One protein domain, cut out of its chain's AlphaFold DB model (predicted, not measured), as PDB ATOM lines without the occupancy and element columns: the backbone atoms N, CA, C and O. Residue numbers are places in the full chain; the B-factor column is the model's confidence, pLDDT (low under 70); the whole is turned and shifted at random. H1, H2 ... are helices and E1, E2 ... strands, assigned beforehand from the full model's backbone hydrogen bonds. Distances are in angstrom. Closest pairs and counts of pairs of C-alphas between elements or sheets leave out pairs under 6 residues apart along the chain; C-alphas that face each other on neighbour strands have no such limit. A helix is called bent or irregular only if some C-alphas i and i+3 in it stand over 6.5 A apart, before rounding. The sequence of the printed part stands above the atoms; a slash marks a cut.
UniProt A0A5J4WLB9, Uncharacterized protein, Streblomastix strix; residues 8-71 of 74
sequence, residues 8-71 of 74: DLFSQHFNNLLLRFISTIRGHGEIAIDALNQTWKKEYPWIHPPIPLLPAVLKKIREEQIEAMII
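Overview. This is residues 8 to 71 of the 74 residues of an uncharacterized protein of Streblomastix strix (UniProt A0A5J4WLB9). There is little regular structure here: one helix, H1, sits at one end of a mostly looped chain, two short strands lie in the loops, and the loops round E1 make the other end. The printed part has 64 residues with two named strands and one named helix, in the order E1, E2, H1; the class is mixed, with 20 residues in named elements. It is compact and rounded, with a radius of gyration of the C-alphas of 10.8 A and spans of 30 by 25 by 19 A.

Arrangement. H1, residues 51 to 64, has 8 of 10 O i to N i+4 pairs within hydrogen-bond range. It is irregular: C-alphas 52 and 55 are 7.3 A apart. E2, residues 45 to 47, is apart from H1, but only just, at 8.5 A. E2 pairs with no named strand, but its residues 46 to 47 pair with residues 69 to 70, parallel. E1, residues 21 to 23, is apart from E2 and H1; its residues 22 to 23 pair with residues 32 to 33, parallel.

Along the chain. H1 is 20.3 A long, from C-alpha 51 at (179.936, 216.631, 151.146) to C-alpha 64 at (184.859, 218.539, 131.495). E1 begins at C-alpha 21, (168.814, 211.072, 137.393).

Size, cuts and confidence. The C-alphas of Phe 14 and Glu 63, the two farthest apart, are 30.1 A apart. The link E1 to E2 is long, 21 residues; E2 to H1 is tight. The printed part has no cut, and no printed residue is under pLDDT 70.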
ATOM      1  N   ASP A   8     169.570 215.183 137.058       97.62
ATOM      2  CA  ASP A   8     169.853 215.303 138.486       97.62
ATOM      3  C   ASP A   8     170.914 214.277 138.909       97.62
ATOM      4  O   ASP A   8     170.775 213.071 138.688       97.62
ATOM      5  N   LEU A   9     172.031 214.754 139.449       97.75
ATOM      6  CA  LEU A   9     173.164 213.928 139.839       97.75
ATOM      7  C   LEU A   9     173.195 213.752 141.354       97.75
ATOM      8  O   LEU A   9     173.015 214.708 142.106       97.75
ATOM      9  N   PHE A  10     173.562 212.540 141.779       96.94
ATOM     10  CA  PHE A  10     173.655 212.129 143.184       96.94
ATOM     11  C   PHE A  10     172.298 211.987 143.894       96.94
ATOM     12  O   PHE A  10     172.252 211.985 145.124       96.94
ATOM     13  N   SER A  11     171.208 211.791 143.147       96.56
ATOM     14  CA  SER A  11     169.873 211.555 143.705       96.56
ATOM     15  C   SER A  11     169.423 210.092 143.630       96.56
ATOM     16  O   SER A  11     170.069 209.212 143.060       96.56
ATOM     17  N   GLN A  12     168.323 209.797 144.303       95.50
ATOM     18  CA  GLN A  12     167.631 208.517 144.379       95.50
ATOM     19  C   GLN A  12     166.164 208.734 144.005       95.50
ATOM     20  O   GLN A  12     165.679 209.860 143.980       95.50
ATOM     21  N   HIS A  13     165.432 207.642 143.786       94.44
ATOM     22  CA  HIS A  13     164.032 207.670 143.350       94.44
ATOM     23  C   HIS A  13     163.090 208.543 144.202       94.44
ATOM     24  O   HIS A  13     162.062 209.000 143.721       94.44
ATOM     25  N   PHE A  14     163.395 208.729 145.488       92.75
ATOM     26  CA  PHE A  14     162.539 209.484 146.404       92.75
ATOM     27  C   PHE A  14     162.954 210.949 146.578       92.75
ATOM     28  O   PHE A  14     162.217 211.709 147.199       92.75
ATOM     29  N   ASN A  15     164.136 211.349 146.100       93.50
ATOM     30  CA  ASN A  15     164.652 212.710 146.276       93.50
ATOM     31  C   ASN A  15     165.179 213.339 144.980       93.50
ATOM     32  O   ASN A  15     165.824 214.386 145.042       93.50
ATOM     33  N   ASN A  16     164.910 212.725 143.827       95.31
ATOM     34  CA  ASN A  16     165.256 213.305 142.544       95.31
ATOM     35  C   ASN A  16     164.361 214.511 142.236       95.31
ATOM     36  O   ASN A  16     163.139 214.459 142.376       95.31
ATOM     37  N   LEU A  17     164.968 215.596 141.767       94.81
ATOM     38  CA  LEU A  17     164.244 216.779 141.295       94.81
ATOM     39  C   LEU A  17     163.820 216.653 139.829       94.81
ATOM     40  O   LEU A  17     162.920 217.358 139.376       94.81
ATOM     41  N   LEU A  18     164.475 215.764 139.079       96.31
ATOM     42  CA  LEU A  18     164.238 215.535 137.657       96.31
ATOM     43  C   LEU A  18     163.985 214.058 137.381       96.31
ATOM     44  O   LEU A  18     164.579 213.188 138.012       96.31
ATOM     45  N   LEU A  19     163.149 213.768 136.379       96.25
ATOM     46  CA  LEU A  19     162.856 212.393 135.952       96.25
ATOM     47  C   LEU A  19     164.112 211.630 135.506       96.25
ATOM     48  O   LEU A  19     164.190 210.418 135.675       96.25
ATOM     49  N   ARG A  20     165.092 212.335 134.929       97.38
ATOM     50  CA  ARG A  20     166.391 211.771 134.554       97.38
ATOM     51  C   ARG A  20     167.375 212.022 135.683       97.38
ATOM     52  O   ARG A  20     167.723 213.174 135.939       97.38
ATOM     53  N   PHE A  21     167.850 210.953 136.310       98.06
ATOM     54  CA  PHE A  21     168.814 211.072 137.393       98.06
ATOM     55  C   PHE A  21     169.839 209.941 137.430       98.06
ATOM     56  O   PHE A  21     169.593 208.836 136.940       98.06
ATOM     57  N   ILE A  22     171.001 210.239 138.013       98.06
ATOM     58  CA  ILE A  22     172.094 209.287 138.229       98.06
ATOM     59  C   ILE A  22     172.299 209.111 139.723       98.06
ATOM     60  O   ILE A  22     172.592 210.072 140.439       98.06
ATOM     61  N   SER A  23     172.194 207.863 140.170       96.62
ATOM     62  CA  SER A  23     172.274 207.538 141.585       96.62
ATOM     63  C   SER A  23     173.668 207.126 142.041       96.62
ATOM     64  O   SER A  23     174.530 206.735 141.255       96.62
ATOM     65  N   THR A  24     173.907 207.215 143.346       91.25
ATOM     66  CA  THR A  24     175.127 206.702 143.987       91.25
ATOM     67  C   THR A  24     175.084 205.188 144.180       91.25
ATOM     68  O   THR A  24     176.135 204.557 144.255       91.25
ATOM     69  N   ILE A  25     173.888 204.599 144.230       90.69
ATOM     70  CA  ILE A  25     173.663 203.160 144.384       90.69
ATOM     71  C   ILE A  25     172.621 202.679 143.373       90.69
ATOM     72  O   ILE A  25     171.824 203.467 142.875       90.69
ATOM     73  N   ARG A  26     172.615 201.375 143.084       94.38
ATOM     74  CA  ARG A  26     171.547 200.738 142.298       94.38
ATOM     75  C   ARG A  26     170.208 200.901 143.024       94.38
ATOM     76  O   ARG A  26     170.140 200.654 144.228       94.38
ATOM     77  N   GLY A  27     169.165 201.261 142.293       90.88
ATOM     78  CA  GLY A  27     167.834 201.520 142.821       90.88
ATOM     79  C   GLY A  27     166.747 201.283 141.775       90.88
ATOM     80  O   GLY A  27     166.732 200.251 141.101       90.88
ATOM     81  N   HIS A  28     165.799 202.217 141.698       93.25
ATOM     82  CA  HIS A  28     164.724 202.205 140.714       93.25
ATOM     83  C   HIS A  28     164.640 203.544 139.978       93.25
ATOM     84  O   HIS A  28     164.528 204.595 140.605       93.25
ATOM     85  N   GLY A  29     164.602 203.496 138.646       94.94
ATOM     86  CA  GLY A  29     164.389 204.667 137.794       94.94
ATOM     87  C   GLY A  29     165.646 205.481 137.485       94.94
ATOM     88  O   GLY A  29     165.573 206.380 136.650       94.94
ATOM     89  N   GLU A  30     166.797 205.167 138.090       97.88
ATOM     90  CA  GLU A  30     168.055 205.802 137.716       97.88
ATOM     91  C   GLU A  30     168.452 205.421 136.286       97.88
ATOM     92  O   GLU A  30     168.333 204.265 135.871       97.88
ATOM     93  N   ILE A  31     168.957 206.387 135.517       97.31
ATOM     94  CA  ILE A  31     169.429 206.120 134.149       97.31
ATOM     95  C   ILE A  31     170.848 205.543 134.142       97.31
ATOM     96  O   ILE A  31     171.270 204.918 133.171       97.31
ATOM     97  N   ALA A  32     171.591 205.781 135.223       97.12
ATOM     98  CA  ALA A  32     172.908 205.231 135.483       97.12
ATOM     99  C   ALA A  32     173.200 205.266 136.988       97.12
ATOM    100  O   ALA A  32     172.502 205.920 137.769       97.12
ATOM    101  N   ILE A  33     174.286 204.603 137.370       97.00
ATOM    102  CA  ILE A  33     174.889 204.706 138.698       97.00
ATOM    103  C   ILE A  33     176.278 205.332 138.588       97.00
ATOM    104  O   ILE A  33     176.875 205.336 137.508       97.00
ATOM    105  N   ASP A  34     176.795 205.807 139.719       94.94
ATOM    106  CA  ASP A  34     178.142 206.360 139.851       94.94
ATOM    107  C   ASP A  34     178.374 207.577 138.943       94.94
ATOM    108  O   ASP A  34     179.044 207.520 137.909       94.94
ATOM    109  N   ALA A  35     177.793 208.710 139.348       96.12
ATOM    110  CA  ALA A  35     177.823 209.954 138.582       96.12
ATOM    111  C   ALA A  35     179.236 210.428 138.213       96.12
ATOM    112  O   ALA A  35     179.403 211.034 137.156       96.12
ATOM    113  N   LEU A  36     180.258 210.142 139.029       96.50
ATOM    114  CA  LEU A  36     181.633 210.576 138.757       96.50
ATOM    115  C   LEU A  36     182.269 209.819 137.582       96.50
ATOM    116  O   LEU A  36     183.101 210.393 136.874       96.50
ATOM    117  N   ASN A  37     181.830 208.584 137.331       95.88
ATOM    118  CA  ASN A  37     182.292 207.756 136.217       95.88
ATOM    119  C   ASN A  37     181.500 207.964 134.915       95.88
ATOM    120  O   ASN A  37     181.890 207.441 133.873       95.88
ATOM    121  N   GLN A  38     180.425 208.757 134.938       96.31
ATOM    122  CA  GLN A  38     179.659 209.114 133.739       96.31
ATOM    123  C   GLN A  38     180.185 210.403 133.098       96.31
ATOM    124  O   GLN A  38     180.783 211.239 133.771       96.31
ATOM    125  N   THR A  39     179.957 210.594 131.796       95.44
ATOM    126  CA  THR A  39     180.256 211.871 131.122       95.44
ATOM    127  C   THR A  39     179.115 212.869 131.305       95.44
ATOM    128  O   THR A  39     177.947 212.483 131.250       95.44
ATOM    129  N   TRP A  40     179.437 214.149 131.503       95.56
ATOM    130  CA  TRP A  40     178.461 215.219 131.744       95.56
ATOM    131  C   TRP A  40     178.376 216.246 130.600       95.56
ATOM    132  O   TRP A  40     177.471 217.071 130.585       95.56
ATOM    133  N   LYS A  41     179.269 216.178 129.600       90.44
ATOM    134  CA  LYS A  41     179.458 217.181 128.522       90.44
ATOM    135  C   LYS A  41     178.239 217.563 127.666       90.44
ATOM    136  O   LYS A  41     178.336 218.503 126.886       90.44
ATOM    137  N   LYS A  42     177.132 216.824 127.728       89.31
ATOM    138  CA  LYS A  42     175.917 217.074 126.923       89.31
ATOM    139  C   LYS A  42     174.698 217.436 127.769       89.31
ATOM    140  O   LYS A  42     173.587 217.466 127.251       89.31
ATOM    141  N   GLU A  43     174.900 217.659 129.058       93.81
ATOM    142  CA  GLU A  43     173.835 217.900 130.019       93.81
ATOM    143  C   GLU A  43     174.082 219.225 130.747       93.81
ATOM    144  O   GLU A  43     175.216 219.692 130.840       93.81
ATOM    145  N   TYR A  44     173.017 219.790 131.311       95.88
ATOM    146  CA  TYR A  44     173.090 220.854 132.311       95.88
ATOM    147  C   TYR A  44     172.715 220.243 133.664       95.88
ATOM    148  O   TYR A  44     171.528 220.165 133.990       95.88
ATOM    149  N   PRO A  45     173.678 219.710 134.432       97.06
ATOM    150  CA  PRO A  45     173.359 218.950 135.630       97.06
ATOM    151  C   PRO A  45     172.936 219.839 136.806       97.06
ATOM    152  O   PRO A  45     173.559 220.864 137.102       97.06
ATOM    153  N   TRP A  46     171.905 219.381 137.515       97.75
ATOM    154  CA  TRP A  46     171.666 219.710 138.916       97.75
ATOM    155  C   TRP A  46     172.501 218.763 139.778       97.75
ATOM    156  O   TRP A  46     172.439 217.549 139.597       97.75
ATOM    157  N   ILE A  47     173.318 219.295 140.685       97.12
ATOM    158  CA  ILE A  47     174.275 218.511 141.467       97.12
ATOM    159  C   ILE A  47     174.076 218.806 142.949       97.12
ATOM    160  O   ILE A  47     174.381 219.902 143.417       97.12
ATOM    161  N   HIS A  48     173.629 217.803 143.700       96.12
ATOM    162  CA  HIS A  48     173.592 217.846 145.162       96.12
ATOM    163  C   HIS A  48     174.459 216.711 145.728       96.12
ATOM    164  O   HIS A  48     173.949 215.653 146.103       96.12
ATOM    165  N   PRO A  49     175.796 216.871 145.720       95.94
ATOM    166  CA  PRO A  49     176.689 215.778 146.044       95.94
ATOM    167  C   PRO A  49     176.794 215.579 147.560       95.94
ATOM    168  O   PRO A  49     176.731 216.546 148.322       95.94
ATOM    169  N   PRO A  50     177.071 214.346 148.022       95.06
ATOM    170  CA  PRO A  50     177.579 214.136 149.369       95.06
ATOM    171  C   PRO A  50     178.798 215.031 149.619       95.06
ATOM    172  O   PRO A  50     179.695 215.093 148.779       95.06
ATOM    173  N   ILE A  51     178.862 215.682 150.785       95.81
ATOM    174  CA  ILE A  51     179.936 216.631 151.146       95.81
ATOM    175  C   ILE A  51     181.344 216.070 150.866       95.81
ATOM    176  O   ILE A  51     182.143 216.781 150.254       95.81
ATOM    177  N   PRO A  52     181.663 214.797 151.197       96.31
ATOM    178  CA  PRO A  52     182.986 214.237 150.909       96.31
ATOM    179  C   PRO A  52     183.346 214.187 149.415       96.31
ATOM    180  O   PRO A  52     184.523 214.143 149.072       96.31
ATOM    181  N   LEU A  53     182.352 214.189 148.520       96.44
ATOM    182  CA  LEU A  53     182.540 214.120 147.070       96.44
ATOM    183  C   LEU A  53     182.584 215.496 146.398       96.44
ATOM    184  O   LEU A  53     182.941 215.571 145.221       96.44
ATOM    185  N   LEU A  54     182.277 216.583 147.114       96.81
ATOM    186  CA  LEU A  54     182.283 217.936 146.550       96.81
ATOM    187  C   LEU A  54     183.616 218.291 145.852       96.81
ATOM    188  O   LEU A  54     183.561 218.778 144.721       96.81
ATOM    189  N   PRO A  55     184.811 217.985 146.407       97.69
ATOM    190  CA  PRO A  55     186.070 218.253 145.707       97.69
ATOM    191  C   PRO A  55     186.200 217.505 144.372       97.69
ATOM    192  O   PRO A  55     186.698 218.062 143.392       97.69
ATOM    193  N   ALA A  56     185.730 216.254 144.307       97.94
ATOM    194  CA  ALA A  56     185.765 215.449 143.087       97.94
ATOM    195  C   ALA A  56     184.788 215.982 142.029       97.94
ATOM    196  O   ALA A  56     185.135 216.049 140.850       97.94
ATOM    197  N   VAL A  57     183.604 216.432 142.454       97.69
ATOM    198  CA  VAL A  57     182.624 217.092 141.580       97.69
ATOM    199  C   VAL A  57     183.198 218.374 140.984       97.69
ATOM    200  O   VAL A  57     183.174 218.537 139.767       97.69
ATOM    201  N   LEU A  58     183.773 219.256 141.809       97.81
ATOM    202  CA  LEU A  58     184.375 220.509 141.337       97.81
ATOM    203  C   LEU A  58     185.535 220.254 140.367       97.81
ATOM    204  O   LEU A  58     185.644 220.920 139.335       97.81
ATOM    205  N   LYS A  59     186.377 219.255 140.661       98.31
ATOM    206  CA  LYS A  59     187.448 218.820 139.757       98.31
ATOM    207  C   LYS A  59     186.882 218.392 138.402       98.31
ATOM    208  O   LYS A  59     187.379 218.857 137.380       98.31
ATOM    209  N   LYS A  60     185.834 217.567 138.394       97.50
ATOM    210  CA  LYS A  60     185.221 217.048 137.168       97.50
ATOM    211  C   LYS A  60     184.531 218.134 136.343       97.50
ATOM    212  O   LYS A  60     184.706 218.155 135.133       97.50
ATOM    213  N   ILE A  61     183.835 219.085 136.974       97.25
ATOM    214  CA  ILE A  61     183.253 220.254 136.283       97.25
ATOM    215  C   ILE A  61     184.337 221.045 135.553       97.25
ATOM    216  O   ILE A  61     184.179 221.380 134.382       97.25
ATOM    217  N   ARG A  62     185.466 221.296 136.227       97.88
ATOM    218  CA  ARG A  62     186.616 221.986 135.632       97.88
ATOM    219  C   ARG A  62     187.228 221.196 134.474       97.88
ATOM    220  O   ARG A  62     187.566 221.786 133.457       97.88
ATOM    221  N   GLU A  63     187.404 219.887 134.638       97.69
ATOM    222  CA  GLU A  63     188.018 219.012 133.629       97.69
ATOM    223  C   GLU A  63     187.129 218.808 132.399       97.69
ATOM    224  O   GLU A  63     187.626 218.780 131.274       97.69
ATOM    225  N   GLU A  64     185.816 218.692 132.592       97.19
ATOM    226  CA  GLU A  64     184.859 218.539 131.495       97.19
ATOM    227  C   GLU A  64     184.404 219.871 130.894       97.19
ATOM    228  O   GLU A  64     183.807 219.848 129.819       97.19
ATOM    229  N   GLN A  65     184.739 220.996 131.537       96.38
ATOM    230  CA  GLN A  65     184.378 222.357 131.128       96.38
ATOM    231  C   GLN A  65     182.870 222.517 130.902       96.38
ATOM    232  O   GLN A  65     182.430 223.001 129.860       96.38
ATOM    233  N   ILE A  66     182.079 222.082 131.882       95.12
ATOM    234  CA  ILE A  66     180.617 222.149 131.817       95.12
ATOM    235  C   ILE A  66     180.053 223.254 132.707       95.12
ATOM    236  O   ILE A  66     180.645 223.628 133.721       95.12
ATOM    237  N   GLU A  67     178.863 223.725 132.359       94.75
ATOM    238  CA  GLU A  67     178.035 224.534 133.249       94.75
ATOM    239  C   GLU A  67     177.157 223.614 134.098       94.75
ATOM    240  O   GLU A  67     176.547 222.679 133.585       94.75
ATOM    241  N   ALA A  68     177.087 223.875 135.400       95.38
ATOM    242  CA  ALA A  68     176.331 223.062 136.342       95.38
ATOM    243  C   ALA A  68     175.739 223.929 137.452       95.38
ATOM    244  O   ALA A  68     176.327 224.938 137.848       95.38
ATOM    245  N   MET A  69     174.608 223.495 138.001       95.75
ATOM    246  CA  MET A  69     174.051 224.055 139.228       95.75
ATOM    247  C   MET A  69     174.419 223.141 140.391       95.75
ATOM    248  O   MET A  69     174.007 221.985 140.418       95.75
ATOM    249  N   ILE A  70     175.207 223.650 141.339       95.62
ATOM    250  CA  ILE A  70     175.678 222.882 142.495       95.62
ATOM    251  C   ILE A  70     175.020 223.421 143.757       95.62
ATOM    252  O   ILE A  70     175.107 224.614 144.044       95.62
ATOM    253  N   ILE A  71     174.420 222.527 144.535       94.94
ATOM    254  CA  ILE A  71     173.974 222.795 145.900       94.94
ATOM    255  C   ILE A  71     175.008 222.204 146.852       94.94
ATOM    256  O   ILE A  71     175.244 220.997 146.846       94.94
TER     257      ILE A  71